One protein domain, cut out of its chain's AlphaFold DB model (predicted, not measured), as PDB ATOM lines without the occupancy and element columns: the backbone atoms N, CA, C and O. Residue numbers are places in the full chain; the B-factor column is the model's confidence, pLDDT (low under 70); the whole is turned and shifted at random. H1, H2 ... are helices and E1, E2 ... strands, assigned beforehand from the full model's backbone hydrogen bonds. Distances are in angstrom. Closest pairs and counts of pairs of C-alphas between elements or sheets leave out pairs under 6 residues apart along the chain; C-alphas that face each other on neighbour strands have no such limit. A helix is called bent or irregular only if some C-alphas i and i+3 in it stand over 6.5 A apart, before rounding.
ATOM      1  N   ARG A 174      79.082 -55.373 -23.085       98.00
ATOM      2  CA  ARG A 174      78.372 -56.129 -22.037       98.00
ATOM      3  C   ARG A 174      79.183 -57.332 -21.581       98.00
ATOM      4  O   ARG A 174      79.673 -58.092 -22.409       98.00
ATOM      5  N   SER A 175      79.253 -57.539 -20.271       98.19
ATOM      6  CA  SER A 175      79.814 -58.749 -19.679       98.19
ATOM      7  C   SER A 175      78.722 -59.804 -19.506       98.19
ATOM      8  O   SER A 175      77.693 -59.573 -18.870       98.19
ATOM      9  N   PHE A 176      78.958 -60.969 -20.081       98.31
ATOM     10  CA  PHE A 176      78.232 -62.213 -19.866       98.31
ATOM     11  C   PHE A 176      79.137 -63.161 -19.078       98.31
ATOM     12  O   PHE A 176      80.350 -62.951 -19.036       98.31
ATOM     13  N   ALA A 177      78.575 -64.188 -18.449       98.06
ATOM     14  CA  ALA A 177      79.383 -65.142 -17.706       98.06
ATOM     15  C   ALA A 177      78.725 -66.512 -17.553       98.06
ATOM     16  O   ALA A 177      77.501 -66.635 -17.698       98.06
ATOM     17  N   SER A 178      79.541 -67.510 -17.206       96.69
ATOM     18  CA  SER A 178      79.073 -68.787 -16.672       96.69
ATOM     19  C   SER A 178      78.189 -68.565 -15.427       96.69
ATOM     20  O   SER A 178      78.325 -67.544 -14.741       96.69
ATOM     21  N   PRO A 179      77.252 -69.483 -15.110       96.44
ATOM     22  CA  PRO A 179      76.282 -69.270 -14.030       96.44
ATOM     23  C   PRO A 179      76.902 -68.934 -12.664       96.44
ATOM     24  O   PRO A 179      76.366 -68.105 -11.930       96.44
ATOM     25  N   ASP A 180      78.048 -69.525 -12.332       96.75
ATOM     26  CA  ASP A 180      78.779 -69.305 -11.078       96.75
ATOM     27  C   ASP A 180      79.483 -67.935 -10.995       96.75
ATOM     28  O   ASP A 180      79.867 -67.494  -9.909       96.75
ATOM     29  N   LEU A 181      79.612 -67.234 -12.124       98.06
ATOM     30  CA  LEU A 181      80.213 -65.904 -12.249       98.06
ATOM     31  C   LEU A 181      79.172 -64.802 -12.514       98.06
ATOM     32  O   LEU A 181      79.543 -63.652 -12.765       98.06
ATOM     33  N   ALA A 182      77.871 -65.103 -12.415       97.25
ATOM     34  CA  ALA A 182      76.795 -64.141 -12.677       97.25
ATOM     35  C   ALA A 182      76.936 -62.844 -11.855       97.25
ATOM     36  O   ALA A 182      76.834 -61.748 -12.405       97.25
ATOM     37  N   GLN A 183      77.291 -62.949 -10.567       97.31
ATOM     38  CA  GLN A 183      77.516 -61.777  -9.711       97.31
ATOM     39  C   GLN A 183      78.667 -60.890 -10.221       97.31
ATOM     40  O   GLN A 183      78.602 -59.663 -10.115       97.31
ATOM     41  N   GLN A 184      79.725 -61.492 -10.773       97.62
ATOM     42  CA  GLN A 184      80.835 -60.741 -11.352       97.62
ATOM     43  C   GLN A 184      80.397 -60.030 -12.636       97.62
ATOM     44  O   GLN A 184      80.700 -58.850 -12.804       97.62
ATOM     45  N   ALA A 185      79.650 -60.706 -13.514       98.19
ATOM     46  CA  ALA A 185      79.093 -60.074 -14.709       98.19
ATOM     47  C   ALA A 185      78.186 -58.886 -14.355       98.19
ATOM     48  O   ALA A 185      78.300 -57.828 -14.972       98.19
ATOM     49  N   ASP A 186      77.333 -59.021 -13.337       98.00
ATOM     50  CA  ASP A 186      76.474 -57.933 -12.860       98.00
ATOM     51  C   ASP A 186      77.292 -56.746 -12.341       98.00
ATOM     52  O   ASP A 186      77.005 -55.597 -12.686       98.00
ATOM     53  N   HIS A 187      78.358 -57.006 -11.575       97.31
ATOM     54  CA  HIS A 187      79.278 -55.963 -11.123       97.31
ATOM     55  C   HIS A 187      79.908 -55.201 -12.300       97.31
ATOM     56  O   HIS A 187      79.880 -53.968 -12.318       97.31
ATOM     57  N   GLU A 188      80.431 -55.914 -13.301       97.44
ATOM     58  CA  GLU A 188      81.023 -55.308 -14.501       97.44
ATOM     59  C   GLU A 188      80.000 -54.516 -15.325       97.44
ATOM     60  O   GLU A 188      80.283 -53.406 -15.784       97.44
ATOM     61  N   ASN A 189      78.777 -55.036 -15.445       98.25
ATOM     62  CA  ASN A 189      77.692 -54.396 -16.184       98.25
ATOM     63  C   ASN A 189      77.172 -53.114 -15.524       98.25
ATOM     64  O   ASN A 189      76.615 -52.263 -16.226       98.25
ATOM     65  N   ILE A 190      77.370 -52.951 -14.212       97.75
ATOM     66  CA  ILE A 190      77.181 -51.675 -13.511       97.75
ATOM     67  C   ILE A 190      78.417 -50.788 -13.718       97.75
ATOM     68  O   ILE A 190      78.286 -49.615 -14.065       97.75
ATOM     69  N   ARG A 191      79.628 -51.343 -13.554       97.75
ATOM     70  CA  ARG A 191      80.896 -50.598 -13.627       97.75
ATOM     71  C   ARG A 191      81.111 -49.896 -14.964       97.75
ATOM     72  O   ARG A 191      81.564 -48.754 -14.971       97.75
ATOM     73  N   ARG A 192      80.762 -50.539 -16.082       96.88
ATOM     74  CA  ARG A 192      80.891 -49.964 -17.436       96.88
ATOM     75  C   ARG A 192      80.150 -48.633 -17.614       96.88
ATOM     76  O   ARG A 192      80.542 -47.825 -18.444       96.88
ATOM     77  N   PHE A 193      79.104 -48.379 -16.824       98.50
ATOM     78  CA  PHE A 193      78.331 -47.137 -16.880       98.50
ATOM     79  C   PHE A 193      78.812 -46.062 -15.900       98.50
ATOM     80  O   PHE A 193      78.323 -44.935 -15.963       98.50
ATOM     81  N   LEU A 194      79.794 -46.361 -15.040       98.62
ATOM     82  CA  LEU A 194      80.186 -45.501 -13.923       98.62
ATOM     83  C   LEU A 194      80.551 -44.072 -14.353       98.62
ATOM     84  O   LEU A 194      80.176 -43.116 -13.677       98.62
ATOM     85  N   GLY A 195      81.248 -43.907 -15.482       98.50
ATOM     86  CA  GLY A 195      81.604 -42.586 -16.006       98.50
ATOM     87  C   GLY A 195      80.379 -41.735 -16.360       98.50
ATOM     88  O   GLY A 195      80.274 -40.580 -15.941       98.50
ATOM     89  N   PHE A 196      79.417 -42.322 -17.075       98.81
ATOM     90  CA  PHE A 196      78.157 -41.661 -17.422       98.81
ATOM     91  C   PHE A 196      77.273 -41.420 -16.196       98.81
ATOM     92  O   PHE A 196      76.691 -40.341 -16.072       98.81
ATOM     93  N   ASP A 197      77.201 -42.375 -15.268       98.81
ATOM     94  CA  ASP A 197      76.427 -42.239 -14.035       98.81
ATOM     95  C   ASP A 197      76.943 -41.088 -13.162       98.81
ATOM     96  O   ASP A 197      76.142 -40.319 -12.627       98.81
ATOM     97  N   LEU A 198      78.266 -40.923 -13.057       98.88
ATOM     98  CA  LEU A 198      78.886 -39.795 -12.358       98.88
ATOM     99  C   LEU A 198      78.554 -38.456 -13.036       98.88
ATOM    100  O   LEU A 198      78.127 -37.525 -12.357       98.88
ATOM    101  N   LEU A 199      78.690 -38.360 -14.366       98.81
ATOM    102  CA  LEU A 199      78.351 -37.138 -15.114       98.81
ATOM    103  C   LEU A 199      76.872 -36.766 -14.999       98.81
ATOM    104  O   LEU A 199      76.536 -35.588 -14.918       98.81
ATOM    105  N   CYS A 200      75.988 -37.759 -14.962       98.75
ATOM    106  CA  CYS A 200      74.548 -37.553 -14.837       98.75
ATOM    107  C   CYS A 200      74.079 -37.364 -13.381       98.75
ATOM    108  O   CYS A 200      72.874 -37.280 -13.153       98.75
ATOM    109  N   GLY A 201      74.982 -37.340 -12.391       98.38
ATOM    110  CA  GLY A 201      74.624 -37.177 -10.975       98.38
ATOM    111  C   GLY A 201      73.833 -38.355 -10.386       98.38
ATOM    112  O   GLY A 201      73.042 -38.182  -9.456       98.38
ATOM    113  N   ARG A 202      74.006 -39.563 -10.938       98.50
ATOM    114  CA  ARG A 202      73.254 -40.775 -10.557       98.50
ATOM    115  C   ARG A 202      73.918 -41.576  -9.438       98.50
ATOM    116  O   ARG A 202      73.264 -42.426  -8.840       98.50
ATOM    117  N   VAL A 203      75.187 -41.306  -9.124       98.50
ATOM    118  CA  VAL A 203      75.924 -41.993  -8.050       98.50
ATOM    119  C   VAL A 203      75.581 -41.385  -6.686       98.50
ATOM    120  O   VAL A 203      76.371 -40.661  -6.085       98.50
ATOM    121  N   LYS A 204      74.360 -41.662  -6.224       97.81
ATOM    122  CA  LYS A 204      73.826 -41.282  -4.906       97.81
ATOM    123  C   LYS A 204      74.088 -42.386  -3.875       97.81
ATOM    124  O   LYS A 204      74.691 -43.401  -4.208       97.81
ATOM    125  N   ALA A 205      73.645 -42.201  -2.631       96.75
ATOM    126  CA  ALA A 205      73.921 -43.119  -1.519       96.75
ATOM    127  C   ALA A 205      73.496 -44.584  -1.766       96.75
ATOM    128  O   ALA A 205      74.136 -45.496  -1.249       96.75
ATOM    129  N   ASP A 206      72.451 -44.804  -2.564       96.88
ATOM    130  CA  ASP A 206      71.916 -46.110  -2.965       96.88
ATOM    131  C   ASP A 206      72.654 -46.742  -4.161       96.88
ATOM    132  O   ASP A 206      72.458 -47.918  -4.470       96.88
ATOM    133  N   HIS A 207      73.530 -45.993  -4.834       98.31
ATOM    134  CA  HIS A 207      74.275 -46.496  -5.980       98.31
ATOM    135  C   HIS A 207      75.333 -47.532  -5.540       98.31
ATOM    136  O   HIS A 207      76.141 -47.234  -4.656       98.31
ATOM    137  N   PRO A 208      75.457 -48.701  -6.206       97.56
ATOM    138  CA  PRO A 208      76.381 -49.773  -5.794       97.56
ATOM    139  C   PRO A 208      77.864 -49.373  -5.693       97.56
ATOM    140  O   PRO A 208      78.638 -49.997  -4.969       97.56
ATOM    141  N   PHE A 209      78.271 -48.328  -6.419       98.38
ATOM    142  CA  PHE A 209      79.633 -47.781  -6.377       98.38
ATOM    143  C   PHE A 209      79.832 -46.622  -5.391       98.38
ATOM    144  O   PHE A 209      80.970 -46.204  -5.202       98.38
ATOM    145  N   HIS A 210      78.784 -46.104  -4.744       98.62
ATOM    146  CA  HIS A 210      78.906 -44.950  -3.849       98.62
ATOM    147  C   HIS A 210      79.842 -45.235  -2.669       98.62
ATOM    148  O   HIS A 210      80.851 -44.555  -2.496       98.62
ATOM    149  N   SER A 211      79.573 -46.295  -1.899       98.19
ATOM    150  CA  SER A 211      80.432 -46.697  -0.775       98.19
ATOM    151  C   SER A 211      81.843 -47.084  -1.229       98.19
ATOM    152  O   SER A 211      82.818 -46.750  -0.560       98.19
ATOM    153  N   ARG A 212      81.977 -47.725  -2.397       98.12
ATOM    154  CA  ARG A 212      83.277 -48.090  -2.983       98.12
ATOM    155  C   ARG A 212      84.126 -46.863  -3.314       98.12
ATOM    156  O   ARG A 212      85.315 -46.862  -3.018       98.12
ATOM    157  N   LEU A 213      83.525 -45.813  -3.874       98.69
ATOM    158  CA  LEU A 213      84.212 -44.547  -4.148       98.69
ATOM    159  C   LEU A 213      84.688 -43.878  -2.851       98.69
ATOM    160  O   LEU A 213      85.835 -43.437  -2.781       98.69
ATOM    161  N   LEU A 214      83.854 -43.854  -1.806       98.62
ATOM    162  CA  LEU A 214      84.257 -43.320  -0.500       98.62
ATOM    163  C   LEU A 214      85.427 -44.111   0.099       98.62
ATOM    164  O   LEU A 214      86.425 -43.526   0.515       98.62
ATOM    165  N   ASN A 215      85.348 -45.444   0.064       98.44
ATOM    166  CA  ASN A 215      86.405 -46.331   0.554       98.44
ATOM    167  C   ASN A 215      87.707 -46.203  -0.254       98.44
ATOM    168  O   ASN A 215      88.790 -46.379   0.295       98.44
ATOM    169  N   ALA A 216      87.620 -45.849  -1.538       98.25
ATOM    170  CA  ALA A 216      88.772 -45.534  -2.379       98.25
ATOM    171  C   ALA A 216      89.393 -44.151  -2.080       98.25
ATOM    172  O   ALA A 216      90.366 -43.765  -2.727       98.25
ATOM    173  N   GLY A 217      88.854 -43.392  -1.118       97.88
ATOM    174  CA  GLY A 217      89.380 -42.096  -0.687       97.88
ATOM    175  C   GLY A 217      88.817 -40.890  -1.444       97.88
ATOM    176  O   GLY A 217      89.360 -39.789  -1.325       97.88
ATOM    177  N   ILE A 218      87.741 -41.053  -2.224       98.31
ATOM    178  CA  ILE A 218      86.988 -39.914  -2.761       98.31
ATOM    179  C   ILE A 218      86.152 -39.328  -1.618       98.31
ATOM    180  O   ILE A 218      85.398 -40.042  -0.963       98.31
ATOM    181  N   SER A 219      86.270 -38.026  -1.355       97.94
ATOM    182  CA  SER A 219      85.500 -37.407  -0.274       97.94
ATOM    183  C   SER A 219      84.011 -37.318  -0.623       97.94
ATOM    184  O   SER A 219      83.644 -37.035  -1.767       97.94
ATOM    185  N   ALA A 220      83.152 -37.476   0.388       98.12
ATOM    186  CA  ALA A 220      81.703 -37.337   0.233       98.12
ATOM    187  C   ALA A 220      81.315 -35.981  -0.376       98.12
ATOM    188  O   ALA A 220      80.455 -35.924  -1.244       98.12
ATOM    189  N   GLN A 221      82.014 -34.903  -0.002       98.12
ATOM    190  CA  GLN A 221      81.798 -33.567  -0.561       98.12
ATOM    191  C   GLN A 221      82.050 -33.507  -2.075       98.12
ATOM    192  O   GLN A 221      81.270 -32.897  -2.803       98.12
ATOM    193  N   ARG A 222      83.132 -34.128  -2.567       97.38
ATOM    194  CA  ARG A 222      83.449 -34.136  -4.005       97.38
ATOM    195  C   ARG A 222      82.435 -34.962  -4.787       97.38
ATOM    196  O   ARG A 222      81.993 -34.528  -5.845       97.38
ATOM    197  N   LEU A 223      82.042 -36.120  -4.257       97.88
ATOM    198  CA  LEU A 223      81.020 -36.959  -4.882       97.88
ATOM    199  C   LEU A 223      79.664 -36.240  -4.935       97.88
ATOM    200  O   LEU A 223      79.051 -36.154  -5.998       97.88
ATOM    201  N   GLN A 224      79.255 -35.639  -3.816       98.31
ATOM    202  CA  GLN A 224      78.025 -34.858  -3.707       98.31
ATOM    203  C   GLN A 224      78.010 -33.665  -4.675       98.31
ATOM    204  O   GLN A 224      76.978 -33.376  -5.274       98.31
ATOM    205  N   ALA A 225      79.157 -33.021  -4.922       98.06
ATOM    206  CA  ALA A 225      79.242 -31.908  -5.864       98.06
ATOM    207  C   ALA A 225      78.855 -32.288  -7.310       98.06
ATOM    208  O   ALA A 225      78.304 -31.441  -8.014       98.06
ATOM    209  N   LEU A 226      79.116 -33.529  -7.752       98.06
ATOM    210  CA  LEU A 226      78.671 -34.026  -9.066       98.06
ATOM    211  C   LEU A 226      77.181 -34.391  -9.083       98.06
ATOM    212  O   LEU A 226      76.541 -34.291 -10.126       98.06
ATOM    213  N   VAL A 227      76.615 -34.787  -7.940       98.44
ATOM    214  CA  VAL A 227      75.171 -35.035  -7.798       98.44
ATOM    215  C   VAL A 227      74.387 -33.722  -7.828       98.44
ATOM    216  O   VAL A 227      73.357 -33.640  -8.492       98.44
ATOM    217  N   GLU A 228      74.872 -32.689  -7.139       98.31
ATOM    218  CA  GLU A 228      74.216 -31.375  -7.057       98.31
ATOM    219  C   GLU A 228      74.351 -30.557  -8.341       98.31
ATOM    220  O   GLU A 228      73.475 -29.759  -8.672       98.31
ATOM    221  N   ARG A 229      75.460 -30.735  -9.064       98.19
ATOM    222  CA  ARG A 229      75.746 -30.038 -10.323       98.19
ATOM    223  C   ARG A 229      76.167 -31.048 -11.389       98.19
ATOM    224  O   ARG A 229      77.344 -31.078 -11.764       98.19
ATOM    225  N   PRO A 230      75.229 -31.880 -11.870       98.12
ATOM    226  CA  PRO A 230      75.533 -32.851 -12.903       98.12
ATOM    227  C   PRO A 230      75.940 -32.141 -14.197       98.12
ATOM    228  O   PRO A 230      75.495 -31.033 -14.506       98.12
ATOM    229  N   TRP A 247      82.892 -62.395 -22.279       97.75
ATOM    230  CA  TRP A 247      82.459 -63.636 -21.647       97.75
ATOM    231  C   TRP A 247      83.445 -63.995 -20.540       97.75
ATOM    232  O   TRP A 247      84.643 -64.131 -20.798       97.75
ATOM    233  N   LEU A 248      82.935 -64.108 -19.315       98.06
ATOM    234  CA  LEU A 248      83.694 -64.582 -18.166       98.06
ATOM    235  C   LEU A 248      83.436 -66.077 -17.986       98.06
ATOM    236  O   LEU A 248      82.289 -66.480 -17.796       98.06
ATOM    237  N   ASP A 249      84.495 -66.875 -18.038       97.06
ATOM    238  CA  ASP A 249      84.391 -68.333 -17.986       97.06
ATOM    239  C   ASP A 249      85.213 -68.908 -16.836       97.06
ATOM    240  O   ASP A 249      86.412 -68.626 -16.719       97.06
ATOM    241  N   SER A 250      84.572 -69.708 -15.987       96.62
ATOM    242  CA  SER A 250      85.246 -70.438 -14.913       96.62
ATOM    243  C   SER A 250      85.922 -71.721 -15.411       96.62
ATOM    244  O   SER A 250      86.832 -72.214 -14.740       96.62
ATOM    245  N   ASP A 251      85.567 -72.232 -16.598       95.62
ATOM    246  CA  ASP A 251      86.252 -73.375 -17.206       95.62
ATOM    247  C   ASP A 251      87.552 -72.944 -17.899       95.62
ATOM    248  O   ASP A 251      87.607 -72.675 -19.097       95.62
ATOM    249  N   LEU A 252      88.647 -72.922 -17.141       94.94
ATOM    250  CA  LEU A 252      89.971 -72.586 -17.674       94.94
ATOM    251  C   LEU A 252      90.469 -73.596 -18.723       94.94
ATOM    252  O   LEU A 252      91.314 -73.252 -19.550       94.94
ATOM    253  N   THR A 253      89.977 -74.840 -18.690       95.19
ATOM    254  CA  THR A 253      90.440 -75.902 -19.594       95.19
ATOM    255  C   THR A 253      89.914 -75.720 -21.012       95.19
ATOM    256  O   THR A 253      90.605 -76.089 -21.961       95.19
ATOM    257  N   ALA A 254      88.765 -75.055 -21.167       93.25
ATOM    258  CA  ALA A 254      88.236 -74.633 -22.460       93.25
ATOM    259  C   ALA A 254      89.083 -73.529 -23.129       93.25
ATOM    260  O   ALA A 254      88.967 -73.311 -24.335       93.25
ATOM    261  N   HIS A 255      89.966 -72.859 -22.376       93.12
ATOM    262  CA  HIS A 255      90.748 -71.707 -22.841       93.12
ATOM    263  C   HIS A 255      92.255 -71.850 -22.542       93.12
ATOM    264  O   HIS A 255      92.847 -70.965 -21.919       93.12
ATOM    265  N   PRO A 256      92.934 -72.915 -23.015       91.56
ATOM    266  CA  PRO A 256      94.305 -73.252 -22.602       91.56
ATOM    267  C   PRO A 256      95.369 -72.212 -22.995       91.56
ATOM    268  O   PRO A 256      96.483 -72.226 -22.471       91.56
ATOM    269  N   HIS A 257      95.049 -71.309 -23.925       91.38
ATOM    270  CA  HIS A 257      95.943 -70.249 -24.404       91.38
ATOM    271  C   HIS A 257      95.623 -68.867 -23.826       91.38
ATOM    272  O   HIS A 257      96.321 -67.896 -24.130       91.38
ATOM    273  N   VAL A 258      94.583 -68.762 -22.999       92.06
ATOM    274  CA  VAL A 258      94.178 -67.509 -22.368       92.06
ATOM    275  C   VAL A 258      94.707 -67.492 -20.945       92.06
ATOM    276  O   VAL A 258      94.543 -68.437 -20.175       92.06
ATOM    277  N   ARG A 259      95.361 -66.394 -20.571       88.69
ATOM    278  CA  ARG A 259      95.827 -66.217 -19.200       88.69
ATOM    279  C   ARG A 259      94.624 -66.038 -18.273       88.69
ATOM    280  O   ARG A 259      93.840 -65.112 -18.457       88.69
ATOM    281  N   ALA A 260      94.527 -66.881 -17.248       90.81
ATOM    282  CA  ALA A 260      93.520 -66.729 -16.206       90.81
ATOM    283  C   ALA A 260      93.745 -65.441 -15.394       90.81
ATOM    284  O   ALA A 260      94.877 -65.104 -15.026       90.81
ATOM    285  N   GLY A 261      92.649 -64.745 -15.111       89.56
ATOM    286  CA  GLY A 261      92.574 -63.611 -14.202       89.56
ATOM    287  C   GLY A 261      91.660 -63.932 -13.022       89.56
ATOM    288  O   GLY A 261      91.521 -65.084 -12.611       89.56
ATOM    289  N   GLY A 262      91.031 -62.905 -12.460       89.62
ATOM    290  CA  GLY A 262      90.041 -63.093 -11.410       89.62
ATOM    291  C   GLY A 262      89.656 -61.798 -10.713       89.62
ATOM    292  O   GLY A 262      90.230 -60.737 -10.958       89.62
ATOM    293  N   ASN A 263      88.708 -61.907  -9.789       90.25
ATOM    294  CA  ASN A 263      88.256 -60.810  -8.926       90.25
ATOM    295  C   ASN A 263      88.819 -60.916  -7.492       90.25
ATOM    296  O   ASN A 263      88.288 -60.311  -6.563       90.25
ATOM    297  N   GLY A 264      89.850 -61.747  -7.294       89.25
ATOM    298  CA  GLY A 264      90.425 -62.068  -5.982       89.25
ATOM    299  C   GLY A 264      89.612 -63.069  -5.149       89.25
ATOM    300  O   GLY A 264      90.076 -63.485  -4.093       89.25
ATOM    301  N   ARG A 265      88.422 -63.475  -5.614       92.75
ATOM    302  CA  ARG A 265      87.560 -64.488  -4.974       92.75
ATOM    303  C   ARG A 265      87.380 -65.724  -5.849       92.75
ATOM    304  O   ARG A 265      87.339 -66.835  -5.339       92.75
ATOM    305  N   GLN A 266      87.271 -65.517  -7.156       95.62
ATOM    306  CA  GLN A 266      87.136 -66.541  -8.183       95.62
ATOM    307  C   GLN A 266      88.185 -66.293  -9.267       95.62
ATOM    308  O   GLN A 266      88.505 -65.141  -9.586       95.62
ATOM    309  N   VAL A 267      88.711 -67.386  -9.814       96.00
ATOM    310  CA  VAL A 267      89.626 -67.395 -10.958       96.00
ATOM    311  C   VAL A 267      88.807 -67.714 -12.199       96.00
ATOM    312  O   VAL A 267      87.994 -68.634 -12.172       96.00
ATOM    313  N   TYR A 268      88.996 -66.942 -13.261       97.00
ATOM    314  CA  TYR A 268      88.265 -67.091 -14.519       97.00
ATOM    315  C   TYR A 268      89.057 -66.474 -15.670       97.00
ATOM    316  O   TYR A 268      89.983 -65.686 -15.449       97.00
ATOM    317  N   VAL A 269      88.691 -66.805 -16.903       96.12
ATOM    318  CA  VAL A 269      89.167 -66.080 -18.087       96.12
ATOM    319  C   VAL A 269      88.173 -64.995 -18.484       96.12
ATOM    320  O   VAL A 269      86.971 -65.138 -18.291       96.12
ATOM    321  N   ASP A 270      88.687 -63.902 -19.041       95.25
ATOM    322  CA  ASP A 270      87.899 -62.839 -19.661       95.25
ATOM    323  C   ASP A 270      88.209 -62.846 -21.164       95.25
ATOM    324  O   ASP A 270      89.286 -62.420 -21.590       95.25
ATOM    325  N   VAL A 271      87.273 -63.342 -21.972       95.44
ATOM    326  CA  VAL A 271      87.418 -63.471 -23.432       95.44
ATOM    327  C   VAL A 271      86.344 -62.673 -24.166       95.44
ATOM    328  O   VAL A 271      85.357 -62.238 -23.578       95.44
ATOM    329  N   ALA A 272      86.522 -62.436 -25.466       95.94
ATOM    330  CA  ALA A 272      85.491 -61.769 -26.258       95.94
ATOM    331  C   ALA A 272      84.251 -62.673 -26.383       95.94
ATOM    332  O   ALA A 272      84.355 -63.820 -26.820       95.94
ATOM    333  N   ALA A 273      83.070 -62.148 -26.041       97.00
ATOM    334  CA  ALA A 273      81.799 -62.882 -26.068       97.00
ATOM    335  C   ALA A 273      81.429 -63.386 -27.466       97.00
ATOM    336  O   ALA A 273      80.665 -64.334 -27.608       97.00
ATOM    337  N   VAL A 274      82.006 -62.777 -28.497       94.69
ATOM    338  CA  VAL A 274      81.855 -63.171 -29.895       94.69
ATOM    339  C   VAL A 274      82.277 -64.619 -30.179       94.69
ATOM    340  O   VAL A 274      81.771 -65.240 -31.109       94.69
ATOM    341  N   HIS A 275      83.154 -65.191 -29.351       93.31
ATOM    342  CA  HIS A 275      83.558 -66.595 -29.444       93.31
ATOM    343  C   HIS A 275      82.550 -67.566 -28.813       93.31
ATOM    344  O   HIS A 275      82.799 -68.765 -28.804       93.31
ATOM    345  N   GLN A 276      81.417 -67.069 -28.307       93.88
ATOM    346  CA  GLN A 276      80.328 -67.873 -27.759       93.88
ATOM    347  C   GLN A 276      79.117 -67.817 -28.704       93.88
ATOM    348  O   GLN A 276      78.331 -66.868 -28.619       93.88
ATOM    349  N   PRO A 277      78.918 -68.820 -29.587       92.19
ATOM    350  CA  PRO A 277      77.825 -68.818 -30.567       92.19
ATOM    351  C   PRO A 277      76.441 -68.608 -29.949       92.19
ATOM    352  O   PRO A 277      75.627 -67.842 -30.461       92.19
ATOM    353  N   ALA A 278      76.201 -69.195 -28.773       93.00
ATOM    354  CA  ALA A 278      74.946 -69.041 -28.038       93.00
ATOM    355  C   ALA A 278      74.633 -67.583 -27.636       93.00
ATOM    356  O   ALA A 278      73.485 -67.257 -27.329       93.00
ATOM    357  N   LEU A 279      75.636 -66.698 -27.617       95.00
ATOM    358  CA  LEU A 279      75.459 -65.288 -27.288       95.00
ATOM    359  C   LEU A 279      75.225 -64.402 -28.509       95.00
ATOM    360  O   LEU A 279      74.694 -63.312 -28.307       95.00
ATOM    361  N   HIS A 280      75.550 -64.836 -29.735       93.25
ATOM    362  CA  HIS A 280      75.488 -64.008 -30.955       93.25
ATOM    363  C   HIS A 280      74.202 -63.171 -31.090       93.25
ATOM    364  O   HIS A 280      74.321 -61.971 -31.339       93.25
ATOM    365  N   PRO A 281      72.984 -63.689 -30.805       92.75
ATOM    366  CA  PRO A 281      71.750 -62.897 -30.899       92.75
ATOM    367  C   PRO A 281      71.648 -61.713 -29.919       92.75
ATOM    368  O   PRO A 281      70.722 -60.909 -30.021       92.75
ATOM    369  N   ARG A 282      72.553 -61.617 -28.939       94.19
ATOM    370  CA  ARG A 282      72.575 -60.629 -27.842       94.19
ATOM    371  C   ARG A 282      73.778 -59.673 -27.921       94.19
ATOM    372  O   ARG A 282      73.916 -58.803 -27.049       94.19
TER     373      ARG A 282
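AT A GLANCE: This is residues 174 to 230 and 247 to 282 of the 571 residues of the protein "dTDP-4-dehydrorhamnose reductase" of Rhodobacteraceae bacterium PARR1 (UniProt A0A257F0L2). A small three-stranded sheet with one long helix, H1, packed on it makes one end of an elongated body, and a loose group of three shorter helices, H2, H3 and H4, makes the other end. H1 reaches from the sheet toward that group, and H2 follows it in much the same direction; the long loop of residues 250 to 266 and H5 lie at the sheet's end. The printed part has 93 residues, with five named helices and three named strands in the order E1 H1 H2 H3 H4 E2 E3 H5. The sheet's order is E1, E2, E3, mixed, and the class is mixed, helices and strands. The whole is loose, with a radius of gyration of the C-alphas of 16.6 A and spans of 48 by 30 by 20 A.

IN THESE COORDINATES: In the sheet, E1 is residues 175 to 177, beginning at C-alpha 175 (79.814, -58.749, -19.679), E2 is residues 247 to 249, and E3 is residues 267 to 272, 16.8 A long. H1, residues 179 to 191, is 19.2 A long and ends at C-alpha 191 (80.896, -50.598, -13.627). H2 is residues 194 to 199, H3 residues 210 to 215, and H4 residues 220 to 228, 12.0 A long. H5, residues 277 to 282, is 10.1 A long and ends at C-alpha 282 (72.575, -60.629, -27.842). H1 and H5 are irregular: C-alphas 180 and 183 are 7.8 A apart, and C-alphas 278 and 281 are 7.5 A apart.

HOW THE PARTS SIT: E1 and E2 are parallel, with N 248 and O 176 at 2.8 A. E2 and E3 form an antiparallel hairpin, with N 247 and O 271 at 2.8 A. Residues 261 to 262 pair antiparallel with residues 267 to 268 of E3. H1 is on the sheet at a height of 5.0 A, two layers, a helix on one face of a sheet; its closest C-alphas to E1 are Ala 185 and Ser 175, 5.2 A apart. H1 and H2 meet only through their link. H2 and H4 only just touch, with 3 pairs of C-alphas within 8 A, the closest Leu 198 and Leu 226 at 6.6 A, at a steep tilt of 64 degrees. H3 and H4 are close but not clearly touching, with the C-alphas of Leu 214 and Ala 220 at 6.5 A. H5 is not on the sheet and is apart from H1. Every O i to N i+4 pair is within hydrogen-bond range in H2 and H3, against 7 of 9 in H1, 4 of 5 in H4 and 0 of 2 in H5, where 2 of 3 O i to N i+3 pairs are.

THE WHOLE: The two C-alphas farthest apart, those of Arg 229 and Thr 253, are 49.0 A apart. Residues 231 to 246 are not printed, and C-alphas 230 and 247 are 32.7 A apart across this cut. The link from E2 to E3, 17 residues, is long. The mean pLDDT of the printed part is 96.4, and no printed residue is under 70.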